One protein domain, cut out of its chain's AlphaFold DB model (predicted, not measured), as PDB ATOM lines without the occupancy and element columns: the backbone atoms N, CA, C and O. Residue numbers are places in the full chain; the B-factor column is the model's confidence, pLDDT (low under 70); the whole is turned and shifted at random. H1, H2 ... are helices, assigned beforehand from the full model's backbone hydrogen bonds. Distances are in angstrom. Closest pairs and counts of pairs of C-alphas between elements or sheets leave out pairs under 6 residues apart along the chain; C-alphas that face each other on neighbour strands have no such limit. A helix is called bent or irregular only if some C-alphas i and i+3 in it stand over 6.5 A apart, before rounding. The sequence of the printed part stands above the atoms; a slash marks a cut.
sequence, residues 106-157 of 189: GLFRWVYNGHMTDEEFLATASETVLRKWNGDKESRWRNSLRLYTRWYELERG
ATOM      1  N   GLY A 106      28.376  37.835  21.929       91.00
ATOM      2  CA  GLY A 106      28.983  39.136  21.651       91.00
ATOM      3  C   GLY A 106      28.702  40.165  22.745       91.00
ATOM      4  O   GLY A 106      29.598  40.934  23.076       91.00
ATOM      5  N   LEU A 107      27.513  40.132  23.359       91.06
ATOM      6  CA  LEU A 107      27.151  41.060  24.433       91.06
ATOM      7  C   LEU A 107      27.989  40.806  25.694       91.06
ATOM      8  O   LEU A 107      28.571  41.738  26.235       91.06
ATOM      9  N   PHE A 108      28.147  39.543  26.102       89.62
ATOM     10  CA  PHE A 108      29.028  39.193  27.227       89.62
ATOM     11  C   PHE A 108      30.478  39.601  26.976       89.62
ATOM     12  O   PHE A 108      31.175  40.036  27.888       89.62
ATOM     13  N   ARG A 109      30.949  39.467  25.731       91.06
ATOM     14  CA  ARG A 109      32.306  39.880  25.373       91.06
ATOM     15  C   ARG A 109      32.470  41.396  25.387       91.06
ATOM     16  O   ARG A 109      33.501  41.870  25.841       91.06
ATOM     17  N   TRP A 110      31.457  42.131  24.942       93.81
ATOM     18  CA  TRP A 110      31.428  43.588  25.004       93.81
ATOM     19  C   TRP A 110      31.487  44.094  26.451       93.81
ATOM     20  O   TRP A 110      32.324  44.939  26.759       93.81
ATOM     21  N   VAL A 111      30.696  43.506  27.358       92.75
ATOM     22  CA  VAL A 111      30.773  43.799  28.803       92.75
ATOM     23  C   VAL A 111      32.161  43.460  29.354       92.75
ATOM     24  O   VAL A 111      32.793  44.300  29.984       92.75
ATOM     25  N   TYR A 112      32.690  42.268  29.049       90.06
ATOM     26  CA  TYR A 112      34.030  41.853  29.484       90.06
ATOM     27  C   TYR A 112      35.138  42.809  29.004       90.06
ATOM     28  O   TYR A 112      36.122  43.027  29.707       90.06
ATOM     29  N   ASN A 113      34.985  43.387  27.813       93.44
ATOM     30  CA  ASN A 113      35.913  44.365  27.251       93.44
ATOM     31  C   ASN A 113      35.714  45.785  27.827       93.44
ATOM     32  O   ASN A 113      36.320  46.723  27.319       93.44
ATOM     33  N   GLY A 114      34.876  45.970  28.853       93.44
ATOM     34  CA  GLY A 114      34.594  47.283  29.428       93.44
ATOM     35  C   GLY A 114      33.682  48.129  28.545       93.44
ATOM     36  O   GLY A 114      33.947  49.308  28.346       93.44
ATOM     37  N   HIS A 115      32.615  47.529  28.013       95.31
ATOM     38  CA  HIS A 115      31.626  48.200  27.160       95.31
ATOM     39  C   HIS A 115      32.202  48.644  25.800       95.31
ATOM     40  O   HIS A 115      31.778  49.642  25.213       95.31
ATOM     41  N   MET A 116      33.150  47.866  25.270       94.25
ATOM     42  CA  MET A 116      33.829  48.119  23.995       94.25
ATOM     43  C   MET A 116      33.683  46.947  23.032       94.25
ATOM     44  O   MET A 116      33.674  45.772  23.420       94.25
ATOM     45  N   THR A 117      33.607  47.254  21.740       94.62
ATOM     46  CA  THR A 117      33.765  46.234  20.700       94.62
ATOM     47  C   THR A 117      35.147  45.582  20.800       94.62
ATOM     48  O   THR A 117      36.079  46.133  21.385       94.62
ATOM     49  N   ASP A 118      35.308  44.390  20.215       93.56
ATOM     50  CA  ASP A 118      36.635  43.761  20.152       93.56
ATOM     51  C   ASP A 118      37.646  44.659  19.429       93.56
ATOM     52  O   ASP A 118      38.809  44.696  19.812       93.56
ATOM     53  N   GLU A 119      37.210  45.393  18.404       95.06
ATOM     54  CA  GLU A 119      38.062  46.306  17.645       95.06
ATOM     55  C   GLU A 119      38.586  47.452  18.521       95.06
ATOM     56  O   GLU A 119      39.797  47.658  18.607       95.06
ATOM     57  N   GLU A 120      37.695  48.142  19.237       96.06
ATOM     58  CA  GLU A 120      38.055  49.236  20.150       96.06
ATOM     59  C   GLU A 120      38.946  48.753  21.300       96.06
ATOM     60  O   GLU A 120      39.951  49.391  21.632       96.06
ATOM     61  N   PHE A 121      38.619  47.594  21.877       95.25
ATOM     62  CA  PHE A 121      39.416  46.993  22.941       95.25
ATOM     63  C   PHE A 121      40.829  46.656  22.456       95.25
ATOM     64  O   PHE A 121      41.814  47.023  23.094       95.25
ATOM     65  N   LEU A 122      40.957  45.987  21.306       94.81
ATOM     66  CA  LEU A 122      42.258  45.591  20.761       94.81
ATOM     67  C   LEU A 122      43.114  46.797  20.354       94.81
ATOM     68  O   LEU A 122      44.337  46.726  20.464       94.81
ATOM     69  N   ALA A 123      42.494  47.894  19.918       95.94
ATOM     70  CA  ALA A 123      43.196  49.123  19.562       95.94
ATOM     71  C   ALA A 123      43.769  49.874  20.780       95.94
ATOM     72  O   ALA A 123      44.734  50.625  20.635       95.94
ATOM     73  N   THR A 124      43.187  49.692  21.969       94.25
ATOM     74  CA  THR A 124      43.512  50.479  23.173       94.25
ATOM     75  C   THR A 124      44.194  49.673  24.282       94.25
ATOM     76  O   THR A 124      44.831  50.252  25.166       94.25
ATOM     77  N   ALA A 125      44.102  48.343  24.249       93.69
ATOM     78  CA  ALA A 125      44.627  47.480  25.296       93.69
ATOM     79  C   ALA A 125      46.164  47.500  25.372       93.69
ATOM     80  O   ALA A 125      46.878  47.302  24.389       93.69
ATOM     81  N   SER A 126      46.687  47.660  26.593       95.88
ATOM     82  CA  SER A 126      48.117  47.472  26.863       95.88
ATOM     83  C   SER A 126      48.544  46.016  26.648       95.88
ATOM     84  O   SER A 126      47.733  45.092  26.739       95.88
ATOM     85  N   GLU A 127      49.841  45.779  26.445       95.75
ATOM     86  CA  GLU A 127      50.364  44.427  26.218       95.75
ATOM     87  C   GLU A 127      50.031  43.457  27.368       95.75
ATOM     88  O   GLU A 127      49.660  42.305  27.131       95.75
ATOM     89  N   THR A 128      50.088  43.924  28.618       95.94
ATOM     90  CA  THR A 128      49.707  43.129  29.796       95.94
ATOM     91  C   THR A 128      48.231  42.728  29.755       95.94
ATOM     92  O   THR A 128      47.893  41.577  30.040       95.94
ATOM     93  N   VAL A 129      47.352  43.655  29.361       93.69
ATOM     94  CA  VAL A 129      45.910  43.406  29.232       93.69
ATOM     95  C   VAL A 129      45.632  42.423  28.094       93.69
ATOM     96  O   VAL A 129      44.872  41.478  28.288       93.69
ATOM     97  N   LEU A 130      46.298  42.567  26.945       93.75
ATOM     98  CA  LEU A 130      46.171  41.636  25.819       93.75
ATOM     99  C   LEU A 130      46.639  40.219  26.171       93.75
ATOM    100  O   LEU A 130      45.992  39.246  25.779       93.75
ATOM    101  N   ARG A 131      47.734  40.077  26.932       94.00
ATOM    102  CA  ARG A 131      48.187  38.761  27.419       94.00
ATOM    103  C   ARG A 131      47.135  38.105  28.305       94.00
ATOM    104  O   ARG A 131      46.827  36.936  28.088       94.00
ATOM    105  N   LYS A 132      46.549  38.853  29.248       92.50
ATOM    106  CA  LYS A 132      45.448  38.352  30.085       92.50
ATOM    107  C   LYS A 132      44.238  37.970  29.231       92.50
ATOM    108  O   LYS A 132      43.744  36.859  29.354       92.50
ATOM    109  N   TRP A 133      43.801  38.848  28.328       92.25
ATOM    110  CA  TRP A 133      42.637  38.619  27.471       92.25
ATOM    111  C   TRP A 133      42.778  37.349  26.618       92.25
ATOM    112  O   TRP A 133      41.839  36.558  26.518       92.25
ATOM    113  N   ASN A 134      43.964  37.111  26.045       91.38
ATOM    114  CA  ASN A 134      44.254  35.884  25.303       91.38
ATOM    115  C   ASN A 134      44.340  34.649  26.214       91.38
ATOM    116  O   ASN A 134      43.785  33.613  25.859       91.38
ATOM    117  N   GLY A 135      44.958  34.758  27.393       90.19
ATOM    118  CA  GLY A 135      44.982  33.666  28.373       90.19
ATOM    119  C   GLY A 135      43.579  33.270  28.848       90.19
ATOM    120  O   GLY A 135      43.240  32.088  28.898       90.19
ATOM    121  N   ASP A 136      42.717  34.255  29.097       88.25
ATOM    122  CA  ASP A 136      41.329  34.027  29.494       88.25
ATOM    123  C   ASP A 136      40.537  33.334  28.380       88.25
ATOM    124  O   ASP A 136      39.695  32.488  28.665       88.25
ATOM    125  N   LYS A 137      40.810  33.607  27.096       83.50
ATOM    126  CA  LYS A 137      40.171  32.852  26.003       83.50
ATOM    127  C   LYS A 137      40.457  31.355  26.073       83.50
ATOM    128  O   LYS A 137      39.553  30.561  25.813       83.50
ATOM    129  N   GLU A 138      41.678  30.969  26.430       80.81
ATOM    130  CA  GLU A 138      42.065  29.559  26.529       80.81
ATOM    131  C   GLU A 138      41.396  28.848  27.713       80.81
ATOM    132  O   GLU A 138      41.156  27.637  27.653       80.81
ATOM    133  N   SER A 139      41.073  29.577  28.786       84.75
ATOM    134  CA  SER A 139      40.382  29.027  29.960       84.75
ATOM    135  C   SER A 139      38.857  29.116  29.870       84.75
ATOM    136  O   SER A 139      38.177  28.268  30.452       84.75
ATOM    137  N   ARG A 140      38.308  30.075  29.109       83.69
ATOM    138  CA  ARG A 140      36.865  30.364  29.018       83.69
ATOM    139  C   ARG A 140      36.032  29.119  28.766       83.69
ATOM    140  O   ARG A 140      35.080  28.892  29.496       83.69
ATOM    141  N   TRP A 141      36.402  28.282  27.798       82.38
ATOM    142  CA  TRP A 141      35.635  27.069  27.501       82.38
ATOM    143  C   TRP A 141      35.602  26.086  28.683       82.38
ATOM    144  O   TRP A 141      34.566  25.484  28.946       82.38
ATOM    145  N   ARG A 142      36.703  25.948  29.439       84.81
ATOM    146  CA  ARG A 142      36.752  25.078  30.627       84.81
ATOM    147  C   ARG A 142      35.869  25.620  31.737       84.81
ATOM    148  O   ARG A 142      35.195  24.840  32.399       84.81
ATOM    149  N   ASN A 143      35.880  26.935  31.935       85.25
ATOM    150  CA  ASN A 143      35.043  27.595  32.933       85.25
ATOM    151  C   ASN A 143      33.563  27.486  32.550       85.25
ATOM    152  O   ASN A 143      32.750  27.087  33.374       85.25
ATOM    153  N   SER A 144      33.241  27.708  31.278       85.44
ATOM    154  CA  SER A 144      31.915  27.513  30.694       85.44
ATOM    155  C   SER A 144      31.346  26.116  30.939       85.44
ATOM    156  O   SER A 144      30.178  25.984  31.284       85.44
ATOM    157  N   LEU A 145      32.160  25.062  30.810       83.38
ATOM    158  CA  LEU A 145      31.707  23.691  31.072       83.38
ATOM    159  C   LEU A 145      31.298  23.451  32.529       83.38
ATOM    160  O   LEU A 145      30.511  22.548  32.789       83.38
ATOM    161  N   ARG A 146      31.814  24.243  33.475       85.06
ATOM    162  CA  ARG A 146      31.446  24.137  34.896       85.06
ATOM    163  C   ARG A 146      30.053  24.690  35.188       85.06
ATOM    164  O   ARG A 146      29.525  24.390  36.246       85.06
ATOM    165  N   LEU A 147      29.482  25.468  34.269       84.25
ATOM    166  CA  LEU A 147      28.129  26.012  34.397       84.25
ATOM    167  C   LEU A 147      27.046  24.982  34.044       84.25
ATOM    168  O   LEU A 147      25.874  25.205  34.332       84.25
ATOM    169  N   TYR A 148      27.416  23.854  33.431       84.44
ATOM    170  CA  TYR A 148      26.488  22.758  33.178       84.44
ATOM    171  C   TYR A 148      26.451  21.787  34.350       84.44
ATOM    172  O   TYR A 148      27.494  21.337  34.829       84.44
ATOM    173  N   THR A 149      25.240  21.379  34.723       84.12
ATOM    174  CA  THR A 149      25.035  20.237  35.614       84.12
ATOM    175  C   THR A 149      25.597  18.976  34.973       84.12
ATOM    176  O   THR A 149      25.348  18.686  33.797       84.12
ATOM    177  N   ARG A 150      26.354  18.197  35.742       84.38
ATOM    178  CA  ARG A 150      26.924  16.944  35.258       84.38
ATOM    179  C   ARG A 150      25.911  15.825  35.431       84.38
ATOM    180  O   ARG A 150      25.166  15.771  36.403       84.38
ATOM    181  N   TRP A 151      25.922  14.876  34.501       83.06
ATOM    182  CA  TRP A 151      24.972  13.763  34.510       83.06
ATOM    183  C   TRP A 151      24.954  12.985  35.838       83.06
ATOM    184  O   TRP A 151      23.885  12.726  36.382       83.06
ATOM    185  N   TYR A 152      26.124  12.689  36.415       83.44
ATOM    186  CA  TYR A 152      26.198  11.956  37.685       83.44
ATOM    187  C   TYR A 152      25.623  12.740  38.879       83.44
ATOM    188  O   TYR A 152      25.264  12.132  39.885       83.44
ATOM    189  N   GLU A 153      25.567  14.074  38.804       82.81
ATOM    190  CA  GLU A 153      24.978  14.933  39.843       82.81
ATOM    191  C   GLU A 153      23.453  14.814  39.785       82.81
ATOM    192  O   GLU A 153      22.806  14.610  40.812       82.81
ATOM    193  N   LEU A 154      22.890  14.792  38.569       82.12
ATOM    194  CA  LEU A 154      21.470  14.508  38.344       82.12
ATOM    195  C   LEU A 154      21.080  13.117  38.861       82.12
ATOM    196  O   LEU A 154      20.101  12.992  39.593       82.12
ATOM    197  N   GLU A 155      21.853  12.078  38.526       83.69
ATOM    198  CA  GLU A 155      21.575  10.695  38.953       83.69
ATOM    199  C   GLU A 155      21.567  10.524  40.475       83.69
ATOM    200  O   GLU A 155      20.823   9.704  41.011       83.69
ATOM    201  N   ARG A 156      22.387  11.305  41.185       84.88
ATOM    202  CA  ARG A 156      22.470  11.280  42.651       84.88
ATOM    203  C   ARG A 156      21.393  12.120  43.336       84.88
ATOM    204  O   ARG A 156      21.316  12.103  44.561       84.88
ATOM    205  N   GLY A 157      20.575  12.844  42.572       77.50
ATOM    206  CA  GLY A 157      19.621  13.811  43.114       77.50
ATOM    207  C   GLY A 157      20.277  15.101  43.621       77.50
ATOM    208  O   GLY A 157      19.602  15.916  44.242       77.50
TER     209      GLY A 157
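This is residues 106 to 157 of the 189 residues of an uncharacterized protein of Moniliophthora perniciosa (strain FA553 / isolate CP02) (UniProt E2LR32). Look first for one long, kinked helix, H3; beside its first residues two short helices, H2 and H1, fold back in a loose hook, while residues 134 to 157, of which 134 to 145 belong to H3 and 151 to 155 to H4, stick out as an arm. The printed part has 52 residues with four named helices, H1 to H4, and no named strand: all helix. It is extended, with a radius of gyration of the C-alphas of 15.6 A, spanning 49 by 20 by 11 A.

Find a kink of 42 degrees near residue 139 of H3, residues 127 to 145, only just irregular: C-alphas 138 and 141 are 7.0 A apart. H2, residues 118 to 124, is close to H3 but not clearly touching, at a shallow tilt of 28 degrees, opposite ways; the closest C-alphas, of Leu 122 and Leu 130, are 7.5 A apart. H1, residues 106 to 112, is close to H2 but not clearly touching, at 30 degrees, a shallow tilt, the same way; the closest C-alphas, of Trp 110 and Asp 118, are 7.1 A apart. H4, residues 151 to 155, is apart from H1, H2 and H3. Every O i to N i+4 pair is within hydrogen-bond range in H1, H2 and H4; in H3, 13 of 15.

From C-alpha 127 at (50.364, 44.427, 26.218), H3 runs 28.3 A to C-alpha 145 at (31.707, 23.691, 31.072). H2 measures 10.1 A, H1 9.7 A and H4 6.4 A.

The two C-alphas farthest apart, of Ala 123 and Arg 156, are 48.9 A apart. The three links are tight, the printed part has no cut, and no printed residue is under 70 in pLDDT.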